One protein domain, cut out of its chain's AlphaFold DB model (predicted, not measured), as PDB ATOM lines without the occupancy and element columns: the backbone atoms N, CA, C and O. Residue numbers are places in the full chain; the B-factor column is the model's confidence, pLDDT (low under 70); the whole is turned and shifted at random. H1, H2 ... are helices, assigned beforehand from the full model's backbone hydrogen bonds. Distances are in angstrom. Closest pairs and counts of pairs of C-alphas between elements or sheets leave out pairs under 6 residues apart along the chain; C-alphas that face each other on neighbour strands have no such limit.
ATOM      1  N   ARG A 509     225.095 206.153 282.892       83.69
ATOM      2  CA  ARG A 509     224.366 206.108 281.622       83.69
ATOM      3  C   ARG A 509     223.583 207.390 281.377       83.69
ATOM      4  O   ARG A 509     223.604 207.916 280.265       83.69
ATOM      5  N   CYS A 510     222.932 207.906 282.418       89.31
ATOM      6  CA  CYS A 510     222.208 209.169 282.351       89.31
ATOM      7  C   CYS A 510     223.158 210.345 282.087       89.31
ATOM      8  O   CYS A 510     222.892 211.146 281.193       89.31
ATOM      9  N   TRP A 511     224.293 210.408 282.790       86.44
ATOM     10  CA  TRP A 511     225.291 211.466 282.621       86.44
ATOM     11  C   TRP A 511     225.929 211.464 281.225       86.44
ATOM     12  O   TRP A 511     225.991 212.518 280.593       86.44
ATOM     13  N   LEU A 512     226.303 210.289 280.690       84.88
ATOM     14  CA  LEU A 512     226.725 210.116 279.288       84.88
ATOM     15  C   LEU A 512     225.710 210.745 278.328       84.88
ATOM     16  O   LEU A 512     226.072 211.552 277.475       84.88
ATOM     17  N   ILE A 513     224.435 210.377 278.456       88.81
ATOM     18  CA  ILE A 513     223.387 210.822 277.530       88.81
ATOM     19  C   ILE A 513     223.171 212.332 277.617       88.81
ATOM     20  O   ILE A 513     223.135 213.000 276.581       88.81
ATOM     21  N   ILE A 514     223.076 212.868 278.833       90.81
ATOM     22  CA  ILE A 514     222.847 214.293 279.080       90.81
ATOM     23  C   ILE A 514     224.029 215.125 278.568       90.81
ATOM     24  O   ILE A 514     223.830 216.008 277.731       90.81
ATOM     25  N   ARG A 515     225.258 214.810 279.006       87.44
ATOM     26  CA  ARG A 515     226.467 215.563 278.643       87.44
ATOM     27  C   ARG A 515     226.768 215.451 277.151       87.44
ATOM     28  O   ARG A 515     226.892 216.466 276.479       87.44
ATOM     29  N   THR A 516     226.863 214.233 276.620       82.56
ATOM     30  CA  THR A 516     227.391 213.991 275.267       82.56
ATOM     31  C   THR A 516     226.359 214.206 274.174       82.56
ATOM     32  O   THR A 516     226.678 214.816 273.157       82.56
ATOM     33  N   PHE A 517     225.139 213.691 274.346       84.81
ATOM     34  CA  PHE A 517     224.143 213.677 273.273       84.81
ATOM     35  C   PHE A 517     223.137 214.825 273.382       84.81
ATOM     36  O   PHE A 517     222.894 215.495 272.385       84.81
ATOM     37  N   ILE A 518     222.566 215.071 274.564       89.31
ATOM     38  CA  ILE A 518     221.508 216.079 274.732       89.31
ATOM     39  C   ILE A 518     222.087 217.501 274.705       89.31
ATOM     40  O   ILE A 518     221.668 218.306 273.868       89.31
ATOM     41  N   LYS A 519     223.066 217.802 275.573       90.12
ATOM     42  CA  LYS A 519     223.709 219.124 275.645       90.12
ATOM     43  C   LYS A 519     224.884 219.286 274.666       90.12
ATOM     44  O   LYS A 519     224.936 220.296 273.967       90.12
ATOM     45  N   GLY A 520     225.792 218.310 274.583       82.44
ATOM     46  CA  GLY A 520     227.103 218.446 273.921       82.44
ATOM     47  C   GLY A 520     227.213 218.048 272.443       82.44
ATOM     48  O   GLY A 520     228.321 218.062 271.901       82.44
ATOM     49  N   TYR A 521     226.112 217.678 271.774       78.00
ATOM     50  CA  TYR A 521     226.152 217.177 270.386       78.00
ATOM     51  C   TYR A 521     225.759 218.206 269.321       78.00
ATOM     52  O   TYR A 521     226.339 218.231 268.233       78.00
ATOM     53  N   TYR A 522     224.735 219.013 269.604       72.81
ATOM     54  CA  TYR A 522     224.070 219.873 268.626       72.81
ATOM     55  C   TYR A 522     223.690 221.218 269.241       72.81
ATOM     56  O   TYR A 522     223.184 221.277 270.362       72.81
ATOM     57  N   LEU A 523     223.891 222.281 268.466       69.88
ATOM     58  CA  LEU A 523     223.488 223.643 268.782       69.88
ATOM     59  C   LEU A 523     223.034 224.330 267.485       69.88
ATOM     60  O   LEU A 523     223.741 224.271 266.479       69.88
ATOM     61  N   ASP A 524     221.871 224.983 267.509       64.75
ATOM     62  CA  ASP A 524     221.379 225.843 266.425       64.75
ATOM     63  C   ASP A 524     221.103 227.272 266.919       64.75
ATOM     64  O   ASP A 524     221.279 227.589 268.094       64.75
ATOM     65  N   GLU A 525     220.646 228.149 266.020       56.41
ATOM     66  CA  GLU A 525     220.304 229.551 266.327       56.41
ATOM     67  C   GLU A 525     219.204 229.708 267.399       56.41
ATOM     68  O   GLU A 525     218.980 230.815 267.882       56.41
ATOM     69  N   ARG A 526     218.508 228.624 267.771       57.97
ATOM     70  CA  ARG A 526     217.456 228.594 268.798       57.97
ATOM     71  C   ARG A 526     217.906 227.920 270.097       57.97
ATOM     72  O   ARG A 526     217.082 227.780 270.994       57.97
ATOM     73  N   ASP A 527     219.177 227.516 270.194       69.19
ATOM     74  CA  ASP A 527     219.763 226.825 271.353       69.19
ATOM     75  C   ASP A 527     218.962 225.587 271.791       69.19
ATOM     76  O   ASP A 527     218.806 225.281 272.971       69.19
ATOM     77  N   VAL A 528     218.434 224.837 270.821       74.06
ATOM     78  CA  VAL A 528     217.675 223.620 271.127       74.06
ATOM     79  C   VAL A 528     218.649 222.492 271.488       74.06
ATOM     80  O   VAL A 528     219.641 222.258 270.791       74.06
ATOM     81  N   TYR A 529     218.388 221.789 272.591       85.00
ATOM     82  CA  TYR A 529     219.040 220.515 272.916       85.00
ATOM     83  C   TYR A 529     218.699 219.451 271.865       85.00
ATOM     84  O   TYR A 529     217.652 219.554 271.228       85.00
ATOM     85  N   LEU A 530     219.532 218.418 271.677       81.12
ATOM     86  CA  LEU A 530     219.267 217.377 270.670       81.12
ATOM     87  C   LEU A 530     217.898 216.711 270.923       81.12
ATOM     88  O   LEU A 530     217.771 215.972 271.903       81.12
ATOM     89  N   PRO A 531     216.879 216.912 270.062       79.12
ATOM     90  CA  PRO A 531     215.553 216.387 270.343       79.12
ATOM     91  C   PRO A 531     215.533 214.861 270.294       79.12
ATOM     92  O   PRO A 531     216.185 214.250 269.442       79.12
ATOM     93  N   LEU A 532     214.669 214.260 271.119       82.19
ATOM     94  CA  LEU A 532     214.266 212.846 271.061       82.19
ATOM     95  C   LEU A 532     214.162 212.302 269.625       82.19
ATOM     96  O   LEU A 532     214.586 211.195 269.301       82.19
ATOM     97  N   GLU A 533     213.547 213.118 268.783       74.75
ATOM     98  CA  GLU A 533     213.173 212.836 267.410       74.75
ATOM     99  C   GLU A 533     214.345 212.781 266.425       74.75
ATOM    100  O   GLU A 533     214.245 212.081 265.414       74.75
ATOM    101  N   ASP A 534     215.436 213.482 266.726       76.69
ATOM    102  CA  ASP A 534     216.601 213.627 265.853       76.69
ATOM    103  C   ASP A 534     217.792 212.756 266.296       76.69
ATOM    104  O   ASP A 534     218.760 212.635 265.547       76.69
ATOM    105  N   TYR A 535     217.718 212.063 267.444       80.12
ATOM    106  CA  TYR A 535     218.753 211.099 267.862       80.12
ATOM    107  C   TYR A 535     218.997 209.997 266.810       80.12
ATOM    108  O   TYR A 535     220.120 209.533 266.625       80.12
ATOM    109  N   GLN A 536     217.969 209.632 266.036       74.38
ATOM    110  CA  GLN A 536     218.078 208.722 264.887       74.38
ATOM    111  C   GLN A 536     219.032 209.228 263.789       74.38
ATOM    112  O   GLN A 536     219.626 208.426 263.066       74.38
ATOM    113  N   GLU A 537     219.212 210.542 263.662       70.62
ATOM    114  CA  GLU A 537     220.057 211.159 262.635       70.62
ATOM    115  C   GLU A 537     221.549 211.171 263.022       70.62
ATOM    116  O   GLU A 537     222.406 211.327 262.146       70.62
ATOM    117  N   VAL A 538     221.870 210.930 264.303       73.62
ATOM    118  CA  VAL A 538     223.242 210.708 264.789       73.62
ATOM    119  C   VAL A 538     223.850 209.517 264.025       73.62
ATOM    120  O   VAL A 538     223.201 208.467 263.903       73.62
ATOM    121  N   PRO A 539     225.086 209.619 263.493       69.00
ATOM    122  CA  PRO A 539     225.720 208.531 262.755       69.00
ATOM    123  C   PRO A 539     225.750 207.236 263.570       69.00
ATOM    124  O   PRO A 539     226.089 207.240 264.751       69.00
ATOM    125  N   LYS A 540     225.470 206.089 262.938       65.69
ATOM    126  CA  LYS A 540     225.466 204.781 263.631       65.69
ATOM    127  C   LYS A 540     226.788 204.434 264.326       65.69
ATOM    128  O   LYS A 540     226.788 203.649 265.261       65.69
ATOM    129  N   LYS A 541     227.909 205.011 263.875       60.34
ATOM    130  CA  LYS A 541     229.236 204.855 264.496       60.34
ATOM    131  C   LYS A 541     229.420 205.719 265.761       60.34
ATOM    132  O   LYS A 541     230.337 205.452 266.529       60.34
ATOM    133  N   GLU A 542     228.581 206.733 265.960       67.69
ATOM    134  CA  GLU A 542     228.573 207.637 267.122       67.69
ATOM    135  C   GLU A 542     227.473 207.279 268.135       67.69
ATOM    136  O   GLU A 542     227.616 207.575 269.315       67.69
ATOM    137  N   ARG A 543     226.397 206.602 267.709       73.25
ATOM    138  CA  ARG A 543     225.341 206.109 268.607       73.25
ATOM    139  C   ARG A 543     225.823 204.947 269.484       73.25
ATOM    140  O   ARG A 543     225.738 203.788 269.093       73.25
ATOM    141  N   THR A 544     226.289 205.268 270.689       71.06
ATOM    142  CA  THR A 544     226.643 204.306 271.756       71.06
ATOM    143  C   THR A 544     225.451 203.893 272.637       71.06
ATOM    144  O   THR A 544     225.592 203.049 273.526       71.06
ATOM    145  N   VAL A 545     224.272 204.476 272.398       78.69
ATOM    146  CA  VAL A 545     223.043 204.308 273.187       78.69
ATOM    147  C   VAL A 545     221.918 203.839 272.263       78.69
ATOM    148  O   VAL A 545     221.847 204.252 271.103       78.69
ATOM    149  N   SER A 546     221.041 202.959 272.751       82.50
ATOM    150  CA  SER A 546     219.868 202.550 271.967       82.50
ATOM    151  C   SER A 546     218.811 203.664 271.926       82.50
ATOM    152  O   SER A 546     218.736 204.512 272.812       82.50
ATOM    153  N   GLU A 547     217.968 203.683 270.892       83.81
ATOM    154  CA  GLU A 547     216.947 204.734 270.731       83.81
ATOM    155  C   GLU A 547     215.852 204.672 271.812       83.81
ATOM    156  O   GLU A 547     215.297 205.701 272.196       83.81
ATOM    157  N   GLU A 548     215.551 203.474 272.316       85.44
ATOM    158  CA  GLU A 548     214.593 203.247 273.403       85.44
ATOM    159  C   GLU A 548     215.146 203.726 274.752       85.44
ATOM    160  O   GLU A 548     214.464 204.432 275.493       85.44
ATOM    161  N   GLU A 549     216.409 203.417 275.033       86.06
ATOM    162  CA  GLU A 549     217.125 203.855 276.230       86.06
ATOM    163  C   GLU A 549     217.341 205.374 276.250       86.06
ATOM    164  O   GLU A 549     217.040 206.026 277.253       86.06
ATOM    165  N   PHE A 550     217.765 205.958 275.121       89.75
ATOM    166  CA  PHE A 550     217.836 207.409 274.955       89.75
ATOM    167  C   PHE A 550     216.465 208.041 275.217       89.75
ATOM    168  O   PHE A 550     216.368 208.997 275.979       89.75
ATOM    169  N   ARG A 551     215.384 207.468 274.666       90.94
ATOM    170  CA  ARG A 551     214.011 207.948 274.887       90.94
ATOM    171  C   ARG A 551     213.572 207.887 276.340       90.94
ATOM    172  O   ARG A 551     212.946 208.832 276.815       90.94
ATOM    173  N   LYS A 552     213.874 206.787 277.024       90.88
ATOM    174  CA  LYS A 552     213.568 206.594 278.441       90.88
ATOM    175  C   LYS A 552     214.215 207.701 279.272       90.88
ATOM    176  O   LYS A 552     213.508 208.447 279.941       90.88
ATOM    177  N   ILE A 553     215.532 207.863 279.141       92.62
ATOM    178  CA  ILE A 553     216.327 208.825 279.916       92.62
ATOM    179  C   ILE A 553     215.990 210.277 279.543       92.62
ATOM    180  O   ILE A 553     215.903 211.122 280.432       92.62
ATOM    181  N   TYR A 554     215.708 210.563 278.266       93.44
ATOM    182  CA  TYR A 554     215.256 211.883 277.810       93.44
ATOM    183  C   TYR A 554     213.923 212.300 278.456       93.44
ATOM    184  O   TYR A 554     213.733 213.465 278.797       93.44
ATOM    185  N   ASN A 555     212.989 211.358 278.621       91.94
ATOM    186  CA  ASN A 555     211.649 211.646 279.136       91.94
ATOM    187  C   ASN A 555     211.541 211.612 280.670       91.94
ATOM    188  O   ASN A 555     210.575 212.162 281.192       91.94
ATOM    189  N   SER A 556     212.487 210.989 281.383       91.62
ATOM    190  CA  SER A 556     212.511 210.950 282.852       91.62
ATOM    191  C   SER A 556     213.630 211.812 283.443       91.62
ATOM    192  O   SER A 556     213.380 212.923 283.907       91.62
ATOM    193  N   VAL A 557     214.868 211.314 283.421       93.56
ATOM    194  CA  VAL A 557     216.004 211.894 284.150       93.56
ATOM    195  C   VAL A 557     216.419 213.240 283.566       93.56
ATOM    196  O   VAL A 557     216.679 214.173 284.319       93.56
ATOM    197  N   TRP A 558     216.435 213.376 282.234       94.06
ATOM    198  CA  TRP A 558     216.753 214.652 281.594       94.06
ATOM    199  C   TRP A 558     215.714 215.732 281.906       94.06
ATOM    200  O   TRP A 558     216.114 216.837 282.240       94.06
ATOM    201  N   ARG A 559     214.407 215.426 281.859       92.94
ATOM    202  CA  ARG A 559     213.356 216.406 282.201       92.94
ATOM    203  C   ARG A 559     213.529 216.957 283.604       92.94
ATOM    204  O   ARG A 559     213.603 218.169 283.767       92.94
ATOM    205  N   TRP A 560     213.702 216.065 284.576       94.31
ATOM    206  CA  TRP A 560     213.997 216.477 285.941       94.31
ATOM    207  C   TRP A 560     215.278 217.329 286.026       94.31
ATOM    208  O   TRP A 560     215.281 218.364 286.683       94.31
ATOM    209  N   TYR A 561     216.375 216.901 285.393       94.56
ATOM    210  CA  TYR A 561     217.658 217.599 285.495       94.56
ATOM    211  C   TYR A 561     217.625 218.980 284.816       94.56
ATOM    212  O   TYR A 561     218.186 219.941 285.340       94.56
ATOM    213  N   GLU A 562     216.919 219.094 283.686       93.94
ATOM    214  CA  GLU A 562     216.636 220.340 282.969       93.94
ATOM    215  C   GLU A 562     215.803 221.317 283.819       93.94
ATOM    216  O   GLU A 562     216.062 222.517 283.797       93.94
ATOM    217  N   GLU A 563     214.814 220.820 284.563       93.12
ATOM    218  CA  GLU A 563     213.995 221.622 285.483       93.12
ATOM    219  C   GLU A 563     214.817 222.061 286.705       93.12
ATOM    220  O   GLU A 563     214.946 223.255 286.960       93.12
ATOM    221  N   TYR A 564     215.484 221.120 287.380       92.69
ATOM    222  CA  TYR A 564     216.309 221.369 288.568       92.69
ATOM    223  C   TYR A 564     217.426 222.394 288.328       92.69
ATOM    224  O   TYR A 564     217.614 223.300 289.134       92.69
ATOM    225  N   THR A 565     218.155 222.284 287.211       92.06
ATOM    226  CA  THR A 565     219.218 223.251 286.868       92.06
ATOM    227  C   THR A 565     218.668 224.658 286.626       92.06
ATOM    228  O   THR A 565     219.290 225.635 287.034       92.06
ATOM    229  N   LYS A 566     217.470 224.782 286.040       89.19
ATOM    230  CA  LYS A 566     216.814 226.079 285.805       89.19
ATOM    231  C   LYS A 566     216.220 226.694 287.072       89.19
ATOM    232  O   LYS A 566     216.280 227.911 287.213       89.19
ATOM    233  N   GLU A 567     215.636 225.887 287.957       91.00
ATOM    234  CA  GLU A 567     215.012 226.355 289.203       91.00
ATOM    235  C   GLU A 567     216.055 226.782 290.246       91.00
ATOM    236  O   GLU A 567     215.921 227.841 290.852       91.00
ATOM    237  N   GLU A 568     217.121 225.996 290.410       88.00
ATOM    238  CA  GLU A 568     218.159 226.205 291.432       88.00
ATOM    239  C   GLU A 568     219.363 227.029 290.930       88.00
ATOM    240  O   GLU A 568     220.364 227.150 291.636       88.00
ATOM    241  N   GLY A 569     219.311 227.549 289.696       88.75
ATOM    242  CA  GLY A 569     220.390 228.343 289.090       88.75
ATOM    243  C   GLY A 569     221.689 227.574 288.807       88.75
ATOM    244  O   GLY A 569     222.733 228.189 288.610       88.75
ATOM    245  N   LYS A 570     221.646 226.237 288.793       92.81
ATOM    246  CA  LYS A 570     222.830 225.367 288.682       92.81
ATOM    247  C   LYS A 570     223.231 225.105 287.232       92.81
ATOM    248  O   LYS A 570     222.381 225.056 286.344       92.81
ATOM    249  N   TRP A 571     224.516 224.852 286.998       93.56
ATOM    250  CA  TRP A 571     225.080 224.673 285.653       93.56
ATOM    251  C   TRP A 571     226.108 223.534 285.587       93.56
ATOM    252  O   TRP A 571     226.695 223.142 286.592       93.56
ATOM    253  N   ASP A 572     226.353 223.005 284.387       90.50
ATOM    254  CA  ASP A 572     227.490 222.119 284.099       90.50
ATOM    255  C   ASP A 572     228.312 222.616 282.894       90.50
ATOM    256  O   ASP A 572     227.915 223.560 282.206       90.50
ATOM    257  N   ASP A 573     229.477 222.002 282.625       87.94
ATOM    258  CA  ASP A 573     230.406 222.467 281.572       87.94
ATOM    259  C   ASP A 573     229.717 222.667 280.207       87.94
ATOM    260  O   ASP A 573     230.166 223.480 279.398       87.94
ATOM    261  N   GLN A 574     228.644 221.913 279.922       90.38
ATOM    262  CA  GLN A 574     227.957 221.987 278.637       90.38
ATOM    263  C   GLN A 574     227.089 223.238 278.502       90.38
ATOM    264  O   GLN A 574     226.936 223.747 277.394       90.38
ATOM    265  N   ASP A 575     226.557 223.773 279.600       92.62
ATOM    266  CA  ASP A 575     225.801 225.028 279.565       92.62
ATOM    267  C   ASP A 575     226.727 226.213 279.245       92.62
ATOM    268  O   ASP A 575     226.361 227.105 278.476       92.62
ATOM    269  N   LEU A 576     227.965 226.168 279.751       92.94
ATOM    270  CA  LEU A 576     228.994 227.183 279.520       92.94
ATOM    271  C   LEU A 576     229.418 227.260 278.039       92.94
ATOM    272  O   LEU A 576     229.322 228.326 277.425       92.94
ATOM    273  N   ILE A 577     229.821 226.137 277.424       91.75
ATOM    274  CA  ILE A 577     230.182 226.095 275.988       91.75
ATOM    275  C   ILE A 577     228.997 226.477 275.089       91.75
ATOM    276  O   ILE A 577     229.173 227.224 274.121       91.75
ATOM    277  N   ARG A 578     227.775 226.025 275.415       91.88
ATOM    278  CA  ARG A 578     226.563 226.395 274.666       91.88
ATOM    279  C   ARG A 578     226.323 227.899 274.711       91.88
ATOM    280  O   ARG A 578     226.100 228.487 273.655       91.88
ATOM    281  N   ARG A 579     226.444 228.538 275.882       92.12
ATOM    282  CA  ARG A 579     226.250 229.991 276.018       92.12
ATOM    283  C   ARG A 579     227.294 230.787 275.230       92.12
ATOM    284  O   ARG A 579     226.917 231.721 274.522       92.12
ATOM    285  N   VAL A 580     228.566 230.378 275.263       92.06
ATOM    286  CA  VAL A 580     229.647 230.996 274.463       92.06
ATOM    287  C   VAL A 580     229.361 230.917 272.959       92.06
ATOM    288  O   VAL A 580     229.476 231.914 272.238       92.06
ATOM    289  N   LEU A 581     228.950 229.745 272.469       86.62
ATOM    290  CA  LEU A 581     228.629 229.539 271.056       86.62
ATOM    291  C   LEU A 581     227.345 230.270 270.624       86.62
ATOM    292  O   LEU A 581     227.311 230.837 269.531       86.62
TER     293      LEU A 581
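What this domain is: This is residues 509 to 581 of the 1104 residues of the protein "DNA helicase" of Symploca sp. SIO2E6 (UniProt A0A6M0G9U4). H2 and H3 follow end to end as a long base, and H1 stands across their joint at Cys 510 and Ile 514; H4 lies beyond the far end of H1, and a long loop, residues 520 to 546, joins H1 to H2. The printed part has 73 residues with four named helices, H1 to H4 in order, and no named strand: all helix. It is compact, radius of gyration of the C-alphas 12.1 A, spanning 34 by 25 by 18 A.

How they stand to each other: H1, residues 509 to 519, only just touches H2, residues 547 to 555, with 3 pairs of C-alphas within 8 A; the closest, Cys 510 and Ile 553, are 6.4 A apart, and the lines are about perpendicular at 82 degrees. H1 only just touches H3, residues 557 to 567, also with 3 pairs; the closest C-alphas, Ile 514 and Trp 558, are 6.6 A apart, at a steep tilt of 61 degrees. H1 touches H4, residues 573 to 581, at a shallow tilt of 7 degrees, the same way; the closest C-alphas, Lys 519 and Gln 574, are 5.9 A apart. H2 and H4 are apart. Every O i to N i+4 pair is within hydrogen-bond range in H2, H3 and H4, and 5 of 7 in H1.

Where its parts are: H1 begins at C-alpha 509 (224.366, 206.108, 281.622) and is 14.3 A long; H3 is 15.4 A. H4 ends at C-alpha 581 (228.629, 229.539, 271.056).

The domain as a whole: The C-alphas farthest apart, Lys 541 and Glu 568, are 36.1 A apart. The printed part has no cut. The link H1 to H2 is long. Residues 523 to 527 and 539 to 542 have pLDDT under 70.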